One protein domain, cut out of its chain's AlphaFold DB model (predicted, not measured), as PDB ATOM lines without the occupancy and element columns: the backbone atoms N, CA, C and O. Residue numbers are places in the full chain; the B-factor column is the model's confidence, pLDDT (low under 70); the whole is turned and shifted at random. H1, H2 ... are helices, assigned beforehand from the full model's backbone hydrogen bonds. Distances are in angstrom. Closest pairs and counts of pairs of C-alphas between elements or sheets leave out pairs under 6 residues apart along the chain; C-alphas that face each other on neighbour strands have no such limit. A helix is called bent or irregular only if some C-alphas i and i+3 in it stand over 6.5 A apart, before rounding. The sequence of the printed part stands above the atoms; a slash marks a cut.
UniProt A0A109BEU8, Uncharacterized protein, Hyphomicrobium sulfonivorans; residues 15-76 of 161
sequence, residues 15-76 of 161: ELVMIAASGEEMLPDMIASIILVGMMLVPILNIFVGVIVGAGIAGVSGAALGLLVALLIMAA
ATOM      1  N   GLU A  15     -35.657  43.889  -6.993       55.03
ATOM      2  CA  GLU A  15     -34.541  43.881  -6.032       55.03
ATOM      3  C   GLU A  15     -34.004  42.469  -5.774       55.03
ATOM      4  O   GLU A  15     -32.789  42.272  -5.788       55.03
ATOM      5  N   LEU A  16     -34.873  41.462  -5.616       53.78
ATOM      6  CA  LEU A  16     -34.423  40.076  -5.444       53.78
ATOM      7  C   LEU A  16     -33.677  39.548  -6.674       53.78
ATOM      8  O   LEU A  16     -32.694  38.829  -6.517       53.78
ATOM      9  N   VAL A  17     -34.103  39.910  -7.888       59.59
ATOM     10  CA  VAL A  17     -33.401  39.532  -9.126       59.59
ATOM     11  C   VAL A  17     -32.056  40.253  -9.239       59.59
ATOM     12  O   VAL A  17     -31.083  39.645  -9.674       59.59
ATOM     13  N   MET A  18     -31.957  41.508  -8.790       56.47
ATOM     14  CA  MET A  18     -30.689  42.246  -8.763       56.47
ATOM     15  C   MET A  18     -29.697  41.655  -7.742       56.47
ATOM     16  O   MET A  18     -28.506  41.549  -8.029       56.47
ATOM     17  N   ILE A  19     -30.185  41.188  -6.586       56.88
ATOM     18  CA  ILE A  19     -29.382  40.491  -5.564       56.88
ATOM     19  C   ILE A  19     -29.011  39.068  -6.020       56.88
ATOM     20  O   ILE A  19     -27.893  38.616  -5.787       56.88
ATOM     21  N   ALA A  20     -29.901  38.366  -6.728       53.50
ATOM     22  CA  ALA A  20     -29.602  37.055  -7.306       53.50
ATOM     23  C   ALA A  20     -28.567  37.145  -8.443       53.50
ATOM     24  O   ALA A  20     -27.686  36.294  -8.530       53.50
ATOM     25  N   ALA A  21     -28.613  38.206  -9.258       53.25
ATOM     26  CA  ALA A  21     -27.600  38.493 -10.276       53.25
ATOM     27  C   ALA A  21     -26.238  38.876  -9.661       53.25
ATOM     28  O   ALA A  21     -25.197  38.558 -10.226       53.25
ATOM     29  N   SER A  22     -26.223  39.471  -8.462       54.44
ATOM     30  CA  SER A  22     -24.997  39.677  -7.672       54.44
ATOM     31  C   SER A  22     -24.371  38.365  -7.175       54.44
ATOM     32  O   SER A  22     -23.187  38.359  -6.835       54.44
ATOM     33  N   GLY A  23     -25.115  37.257  -7.134       53.53
ATOM     34  CA  GLY A  23     -24.572  35.941  -6.785       53.53
ATOM     35  C   GLY A  23     -23.638  35.371  -7.857       53.53
ATOM     36  O   GLY A  23     -22.705  34.640  -7.529       53.53
ATOM     37  N   GLU A  24     -23.828  35.739  -9.130       51.75
ATOM     38  CA  GLU A  24     -22.961  35.288 -10.231       51.75
ATOM     39  C   GLU A  24     -21.579  35.966 -10.217       51.75
ATOM     40  O   GLU A  24     -20.606  35.388 -10.700       51.75
ATOM     41  N   GLU A  25     -21.458  37.131  -9.573       56.03
ATOM     42  CA  GLU A  25     -20.184  37.818  -9.311       56.03
ATOM     43  C   GLU A  25     -19.390  37.156  -8.162       56.03
ATOM     44  O   GLU A  25     -18.172  37.306  -8.088       56.03
ATOM     45  N   MET A  26     -20.021  36.344  -7.296       57.47
ATOM     46  CA  MET A  26     -19.320  35.688  -6.176       57.47
ATOM     47  C   MET A  26     -18.356  34.585  -6.625       57.47
ATOM     48  O   MET A  26     -17.356  34.327  -5.960       57.47
ATOM     49  N   LEU A  27     -18.642  33.910  -7.739       63.12
ATOM     50  CA  LEU A  27     -17.790  32.851  -8.288       63.12
ATOM     51  C   LEU A  27     -16.418  33.375  -8.753       63.12
ATOM     52  O   LEU A  27     -15.401  32.829  -8.308       63.12
ATOM     53  N   PRO A  28     -16.340  34.414  -9.608       66.75
ATOM     54  CA  PRO A  28     -15.061  35.008  -9.974       66.75
ATOM     55  C   PRO A  28     -14.366  35.679  -8.783       66.75
ATOM     56  O   PRO A  28     -13.148  35.547  -8.684       66.75
ATOM     57  N   ASP A  29     -15.095  36.300  -7.849       69.75
ATOM     58  CA  ASP A  29     -14.494  36.891  -6.641       69.75
ATOM     59  C   ASP A  29     -13.899  35.834  -5.702       69.75
ATOM     60  O   ASP A  29     -12.804  36.001  -5.161       69.75
ATOM     61  N   MET A  30     -14.565  34.690  -5.546       71.19
ATOM     62  CA  MET A  30     -14.047  33.582  -4.749       71.19
ATOM     63  C   MET A  30     -12.775  33.001  -5.378       71.19
ATOM     64  O   MET A  30     -11.789  32.779  -4.681       71.19
ATOM     65  N   ILE A  31     -12.738  32.826  -6.700       74.94
ATOM     66  CA  ILE A  31     -11.524  32.374  -7.397       74.94
ATOM     67  C   ILE A  31     -10.414  33.431  -7.292       74.94
ATOM     68  O   ILE A  31      -9.262  33.088  -7.019       74.94
ATOM     69  N   ALA A  32     -10.747  34.714  -7.453       73.25
ATOM     70  CA  ALA A  32      -9.801  35.817  -7.319       73.25
ATOM     71  C   ALA A  32      -9.207  35.886  -5.907       73.25
ATOM     72  O   ALA A  32      -7.996  36.038  -5.769       73.25
ATOM     73  N   SER A  33     -10.021  35.697  -4.864       73.12
ATOM     74  CA  SER A  33      -9.552  35.660  -3.476       73.12
ATOM     75  C   SER A  33      -8.639  34.465  -3.197       73.12
ATOM     76  O   SER A  33      -7.598  34.643  -2.573       73.12
ATOM     77  N   ILE A  34      -8.943  33.272  -3.719       79.19
ATOM     78  CA  ILE A  34      -8.076  32.091  -3.574       79.19
ATOM     79  C   ILE A  34      -6.719  32.334  -4.240       79.19
ATOM     80  O   ILE A  34      -5.681  32.017  -3.661       79.19
ATOM     81  N   ILE A  35      -6.711  32.923  -5.438       79.25
ATOM     82  CA  ILE A  35      -5.469  33.262  -6.142       79.25
ATOM     83  C   ILE A  35      -4.703  34.340  -5.371       79.25
ATOM     84  O   ILE A  35      -3.501  34.198  -5.169       79.25
ATOM     85  N   LEU A  36      -5.383  35.384  -4.893       79.25
ATOM     86  CA  LEU A  36      -4.783  36.456  -4.099       79.25
ATOM     87  C   LEU A  36      -4.114  35.902  -2.833       79.25
ATOM     88  O   LEU A  36      -2.944  36.182  -2.576       79.25
ATOM     89  N   VAL A  37      -4.828  35.061  -2.083       74.69
ATOM     90  CA  VAL A  37      -4.314  34.394  -0.881       74.69
ATOM     91  C   VAL A  37      -3.153  33.464  -1.236       74.69
ATOM     92  O   VAL A  37      -2.125  33.482  -0.560       74.69
ATOM     93  N   GLY A  38      -3.265  32.705  -2.329       78.19
ATOM     94  CA  GLY A  38      -2.203  31.830  -2.821       78.19
ATOM     95  C   GLY A  38      -0.916  32.584  -3.165       78.19
ATOM     96  O   GLY A  38       0.169  32.139  -2.798       78.19
ATOM     97  N   MET A  39      -1.021  33.756  -3.797       75.94
ATOM     98  CA  MET A  39       0.139  34.598  -4.115       75.94
ATOM     99  C   MET A  39       0.795  35.193  -2.865       75.94
ATOM    100  O   MET A  39       2.013  35.328  -2.829       75.94
ATOM    101  N   MET A  40       0.027  35.514  -1.818       74.31
ATOM    102  CA  MET A  40       0.592  36.006  -0.553       74.31
ATOM    103  C   MET A  40       1.212  34.892   0.302       74.31
ATOM    104  O   MET A  40       2.072  35.169   1.137       74.31
ATOM    105  N   LEU A  41       0.824  33.631   0.088       78.25
ATOM    106  CA  LEU A  41       1.349  32.487   0.837       78.25
ATOM    107  C   LEU A  41       2.813  32.177   0.487       78.25
ATOM    108  O   LEU A  41       3.593  31.802   1.361       78.25
ATOM    109  N   VAL A  42       3.198  32.353  -0.779       79.62
ATOM    110  CA  VAL A  42       4.552  32.062  -1.282       79.62
ATOM    111  C   VAL A  42       5.650  32.827  -0.525       79.62
ATOM    112  O   VAL A  42       6.553  32.171   0.002       79.62
ATOM    113  N   PRO A  43       5.602  34.167  -0.386       76.38
ATOM    114  CA  PRO A  43       6.643  34.894   0.337       76.38
ATOM    115  C   PRO A  43       6.664  34.556   1.834       76.38
ATOM    116  O   PRO A  43       7.739  34.485   2.426       76.38
ATOM    117  N   ILE A  44       5.508  34.266   2.442       81.06
ATOM    118  CA  ILE A  44       5.423  33.832   3.844       81.06
ATOM    119  C   ILE A  44       6.160  32.501   4.032       81.06
ATOM    120  O   ILE A  44       7.013  32.382   4.912       81.06
ATOM    121  N   LEU A  45       5.884  31.511   3.177       81.12
ATOM    122  CA  LEU A  45       6.571  30.217   3.210       81.12
ATOM    123  C   LEU A  45       8.080  30.373   3.011       81.12
ATOM    124  O   LEU A  45       8.855  29.702   3.688       81.12
ATOM    125  N   ASN A  46       8.504  31.289   2.142       81.62
ATOM    126  CA  ASN A  46       9.919  31.527   1.881       81.62
ATOM    127  C   ASN A  46      10.656  32.088   3.114       81.62
ATOM    128  O   ASN A  46      11.786  31.689   3.394       81.62
ATOM    129  N   ILE A  47       9.994  32.943   3.905       83.19
ATOM    130  CA  ILE A  47      10.519  33.419   5.194       83.19
ATOM    131  C   ILE A  47      10.675  32.252   6.171       83.19
ATOM    132  O   ILE A  47      11.744  32.088   6.757       83.19
ATOM    133  N   PHE A  48       9.650  31.411   6.325       83.44
ATOM    134  CA  PHE A  48       9.716  30.268   7.239       83.44
ATOM    135  C   PHE A  48      10.803  29.269   6.843       83.44
ATOM    136  O   PHE A  48      11.591  28.857   7.691       83.44
ATOM    137  N   VAL A  49      10.891  28.914   5.561       85.69
ATOM    138  CA  VAL A  49      11.933  28.012   5.055       85.69
ATOM    139  C   VAL A  49      13.318  28.626   5.256       85.69
ATOM    140  O   VAL A  49      14.203  27.950   5.775       85.69
ATOM    141  N   GLY A  50      13.504  29.909   4.930       81.25
ATOM    142  CA  GLY A  50      14.774  30.608   5.129       81.25
ATOM    143  C   GLY A  50      15.212  30.635   6.594       81.25
ATOM    144  O   GLY A  50      16.364  30.331   6.900       81.25
ATOM    145  N   VAL A  51      14.288  30.928   7.511       83.19
ATOM    146  CA  VAL A  51      14.552  30.944   8.956       83.19
ATOM    147  C   VAL A  51      14.873  29.546   9.481       83.19
ATOM    148  O   VAL A  51      15.845  29.400  10.215       83.19
ATOM    149  N   ILE A  52      14.108  28.516   9.103       85.50
ATOM    150  CA  ILE A  52      14.307  27.137   9.581       85.50
ATOM    151  C   ILE A  52      15.625  26.561   9.056       85.50
ATOM    152  O   ILE A  52      16.412  26.016   9.829       85.50
ATOM    153  N   VAL A  53      15.891  26.704   7.756       85.81
ATOM    154  CA  VAL A  53      17.132  26.218   7.136       85.81
ATOM    155  C   VAL A  53      18.332  26.984   7.690       85.81
ATOM    156  O   VAL A  53      19.331  26.373   8.064       85.81
ATOM    157  N   GLY A  54      18.223  28.307   7.821       79.62
ATOM    158  CA  GLY A  54      19.259  29.134   8.430       79.62
ATOM    159  C   GLY A  54      19.542  28.731   9.877       79.62
ATOM    160  O   GLY A  54      20.700  28.525  10.249       79.62
ATOM    161  N   ALA A  55      18.491  28.540  10.679       83.19
ATOM    162  CA  ALA A  55      18.598  28.080  12.060       83.19
ATOM    163  C   ALA A  55      19.271  26.706  12.168       83.19
ATOM    164  O   ALA A  55      20.094  26.495  13.054       83.19
ATOM    165  N   GLY A  56      18.956  25.786  11.254       84.81
ATOM    166  CA  GLY A  56      19.548  24.451  11.228       84.81
ATOM    167  C   GLY A  56      21.048  24.444  10.921       84.81
ATOM    168  O   GLY A  56      21.763  23.588  11.433       84.81
ATOM    169  N   ILE A  57      21.540  25.394  10.118       86.31
ATOM    170  CA  ILE A  57      22.948  25.432   9.685       86.31
ATOM    171  C   ILE A  57      23.836  26.173  10.691       86.31
ATOM    172  O   ILE A  57      24.943  25.722  10.979       86.31
ATOM    173  N   ALA A  58      23.381  27.316  11.212       83.19
ATOM    174  CA  ALA A  58      24.214  28.201  12.034       83.19
ATOM    175  C   ALA A  58      23.536  28.671  13.335       83.19
ATOM    176  O   ALA A  58      24.019  29.590  13.993       83.19
ATOM    177  N   GLY A  59      22.420  28.058  13.734       82.19
ATOM    178  CA  GLY A  59      21.687  28.441  14.939       82.19
ATOM    179  C   GLY A  59      21.043  29.824  14.814       82.19
ATOM    180  O   GLY A  59      20.575  30.226  13.751       82.19
ATOM    181  N   VAL A  60      21.016  30.587  15.906       84.19
ATOM    182  CA  VAL A  60      20.301  31.878  15.971       84.19
ATOM    183  C   VAL A  60      20.823  32.897  14.946       84.19
ATOM    184  O   VAL A  60      20.035  33.628  14.346       84.19
ATOM    185  N   SER A  61      22.133  32.925  14.686       83.62
ATOM    186  CA  SER A  61      22.721  33.812  13.671       83.62
ATOM    187  C   SER A  61      22.325  33.405  12.249       83.62
ATOM    188  O   SER A  61      22.063  34.267  11.409       83.62
ATOM    189  N   GLY A  62      22.199  32.103  11.988       77.88
ATOM    190  CA  GLY A  62      21.698  31.584  10.720       77.88
ATOM    191  C   GLY A  62      20.222  31.897  10.484       77.88
ATOM    192  O   GLY A  62      19.849  32.246   9.369       77.88
ATOM    193  N   ALA A  63      19.391  31.861  11.529       75.44
ATOM    194  CA  ALA A  63      17.989  32.275  11.457       75.44
ATOM    195  C   ALA A  63      17.845  33.754  11.048       75.44
ATOM    196  O   ALA A  63      17.026  34.088  10.193       75.44
ATOM    197  N   ALA A  64      18.680  34.631  11.618       80.38
ATOM    198  CA  ALA A  64      18.693  36.057  11.290       80.38
ATOM    199  C   ALA A  64      19.142  36.318   9.842       80.38
ATOM    200  O   ALA A  64      18.527  37.122   9.142       80.38
ATOM    201  N   LEU A  65      20.170  35.607   9.367       78.88
ATOM    202  CA  LEU A  65      20.605  35.685   7.969       78.88
ATOM    203  C   LEU A  65      19.545  35.131   7.009       78.88
ATOM    204  O   LEU A  65      19.279  35.745   5.980       78.88
ATOM    205  N   GLY A  66      18.898  34.019   7.363       76.31
ATOM    206  CA  GLY A  66      17.797  33.439   6.595       76.31
ATOM    207  C   GLY A  66      16.605  34.389   6.464       76.31
ATOM    208  O   GLY A  66      16.062  34.548   5.371       76.31
ATOM    209  N   LEU A  67      16.255  35.092   7.547       82.56
ATOM    210  CA  LEU A  67      15.240  36.147   7.535       82.56
ATOM    211  C   LEU A  67      15.651  37.315   6.624       82.56
ATOM    212  O   LEU A  67      14.853  37.776   5.813       82.56
ATOM    213  N   LEU A  68      16.898  37.783   6.735       84.19
ATOM    214  CA  LEU A  68      17.406  38.905   5.946       84.19
ATOM    215  C   LEU A  68      17.404  38.588   4.443       84.19
ATOM    216  O   LEU A  68      16.994  39.420   3.637       84.19
ATOM    217  N   VAL A  69      17.796  37.369   4.069       81.19
ATOM    218  CA  VAL A  69      17.740  36.888   2.680       81.19
ATOM    219  C   VAL A  69      16.295  36.788   2.193       81.19
ATOM    220  O   VAL A  69      16.001  37.250   1.094       81.19
ATOM    221  N   ALA A  70      15.377  36.251   3.001       80.62
ATOM    222  CA  ALA A  70      13.968  36.161   2.626       80.62
ATOM    223  C   ALA A  70      13.333  37.547   2.407       80.62
ATOM    224  O   ALA A  70      12.618  37.744   1.424       80.62
ATOM    225  N   LEU A  71      13.655  38.530   3.255       79.88
ATOM    226  CA  LEU A  71      13.233  39.923   3.073       79.88
ATOM    227  C   LEU A  71      13.807  40.537   1.791       79.88
ATOM    228  O   LEU A  71      13.110  41.263   1.084       79.88
ATOM    229  N   LEU A  72      15.062  40.226   1.464       80.50
ATOM    230  CA  LEU A  72      15.715  40.722   0.256       80.50
ATOM    231  C   LEU A  72      15.086  40.132  -1.014       80.50
ATOM    232  O   LEU A  72      14.875  40.853  -1.989       80.50
ATOM    233  N   ILE A  73      14.720  38.847  -0.985       80.44
ATOM    234  CA  ILE A  73      13.972  38.191  -2.067       80.44
ATOM    235  C   ILE A  73      12.584  38.820  -2.208       80.44
ATOM    236  O   ILE A  73      12.183  39.142  -3.322       80.44
ATOM    237  N   MET A  74      11.887  39.075  -1.099       77.31
ATOM    238  CA  MET A  74      10.570  39.720  -1.109       77.31
ATOM    239  C   MET A  74      10.630  41.134  -1.714       77.31
ATOM    240  O   MET A  74       9.774  41.517  -2.512       77.31
ATOM    241  N   ALA A  75      11.679  41.900  -1.396       74.75
ATOM    242  CA  ALA A  75      11.922  43.209  -1.999       74.75
ATOM    243  C   ALA A  75      12.236  43.107  -3.503       74.75
ATOM    244  O   ALA A  75      11.722  43.894  -4.300       74.75
ATOM    245  N   ALA A  76      13.041  42.123  -3.913       71.31
ATOM    246  CA  ALA A  76      13.366  41.885  -5.318       71.31
ATOM    247  C   ALA A  76      12.141  41.443  -6.137       71.31
ATOM    248  O   ALA A  76      11.963  41.882  -7.277       71.31
TER     249      ALA A  76
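What this domain is: This is residues 15 to 76 of the 161 residues of an uncharacterized protein of Hyphomicrobium sulfonivorans (UniProt A0A109BEU8). One long helix, H2, makes most of the length of this rod, and after its last residue, Ala 58, H3 folds back along it, the two helices forming a helical hairpin that opens like a narrow V. The short helix H1 sits at the other end, joined through a tight link, and residues 15 to 41, which take in H1 and residues 26 to 41 of H2, stick out as a long free arm from the hairpin. The printed part has 62 residues with three named helices, in the order H1, H2, H3 along the chain, and no named strand; its class is all helix. It is extended, with a radius of gyration of the C-alphas of 19.9 A, and the C-alphas span 63 by 21 by 13 A along their three main axes.

Where its parts are: The printed part begins with H1, residues 15 to 22, from Glu 15 to Ser 22, whose first C-alpha is at (-34.541, 43.881, -6.032). H1 has 8 residues and measures 10.6 A from first to last C-alpha. Residues 23 to 25 form the link to H2, residues 26 to 58, from Met 26 to Ala 58. H2 is the longest helix, with 33 residues and 47.8 A from C-alpha 26 at (-19.320, 35.688, -6.176) to C-alpha 58 at (24.214, 28.201, 12.034). H2 is neither bent nor irregular, but only just: C-alphas 40 and 43 are 6.2 A apart. After Gly 59 comes H3, residues 60 to 76, from Val 60 to Ala 76, with 17 residues and 24.5 A from first to last C-alpha. Its last C-alpha, that of Ala 76, is at (13.366, 41.885, -5.318).

How they stand to each other: H1 and H2 meet only through their link. H1 touches no helix, and H1 and H3 are apart, with no C-alpha of the one within 8 A of the other. H2 and H3 touch, with 35 pairs of C-alphas within 8 A. Their closest C-alphas are those of Gly 54 and Gly 62, 4.1 A apart. H2 touches H3 with residues 43 to 56 alone. The two helices run opposite ways at a steep tilt of 37 degrees, only just past shallow, and they form a helical hairpin. Their centres are 15.2 A apart. In the backbones of H1 and H3, every pair of the O of residue i and the N of residue i+4 is within hydrogen-bond range; in H2, 26 of 29 such pairs are.

The domain as a whole: The two C-alphas farthest apart in the domain are those of Glu 15 and Ala 58, at 63.4 A, while the first and last printed C-alphas, those of Glu 15 and Ala 76, are 48.0 A apart. Residues 15 to 41 stand free, of which 15 to 22 belong to H1 and 26 to 41 belong to H2. Without that stretch, the body has 35 residues, spans 25 by 14 by 9 A and has a radius of gyration of 8.7 A, which is 1.03 times that of a compact globule of as many residues. The printed part has no cut, running from residue 15 to residue 76 of a full chain of 161 residues. The links from H1 to H2 and from H2 to H3 are both tight, with 3 residues and 1 residue between the helices, and no link is long. The mean pLDDT of the printed part is 74.3. The 15 residues under 70 are residues 15 to 29, where the model's confidence is low. The mean pLDDT is 55 in H1, 78 in H2 and 79 in H3.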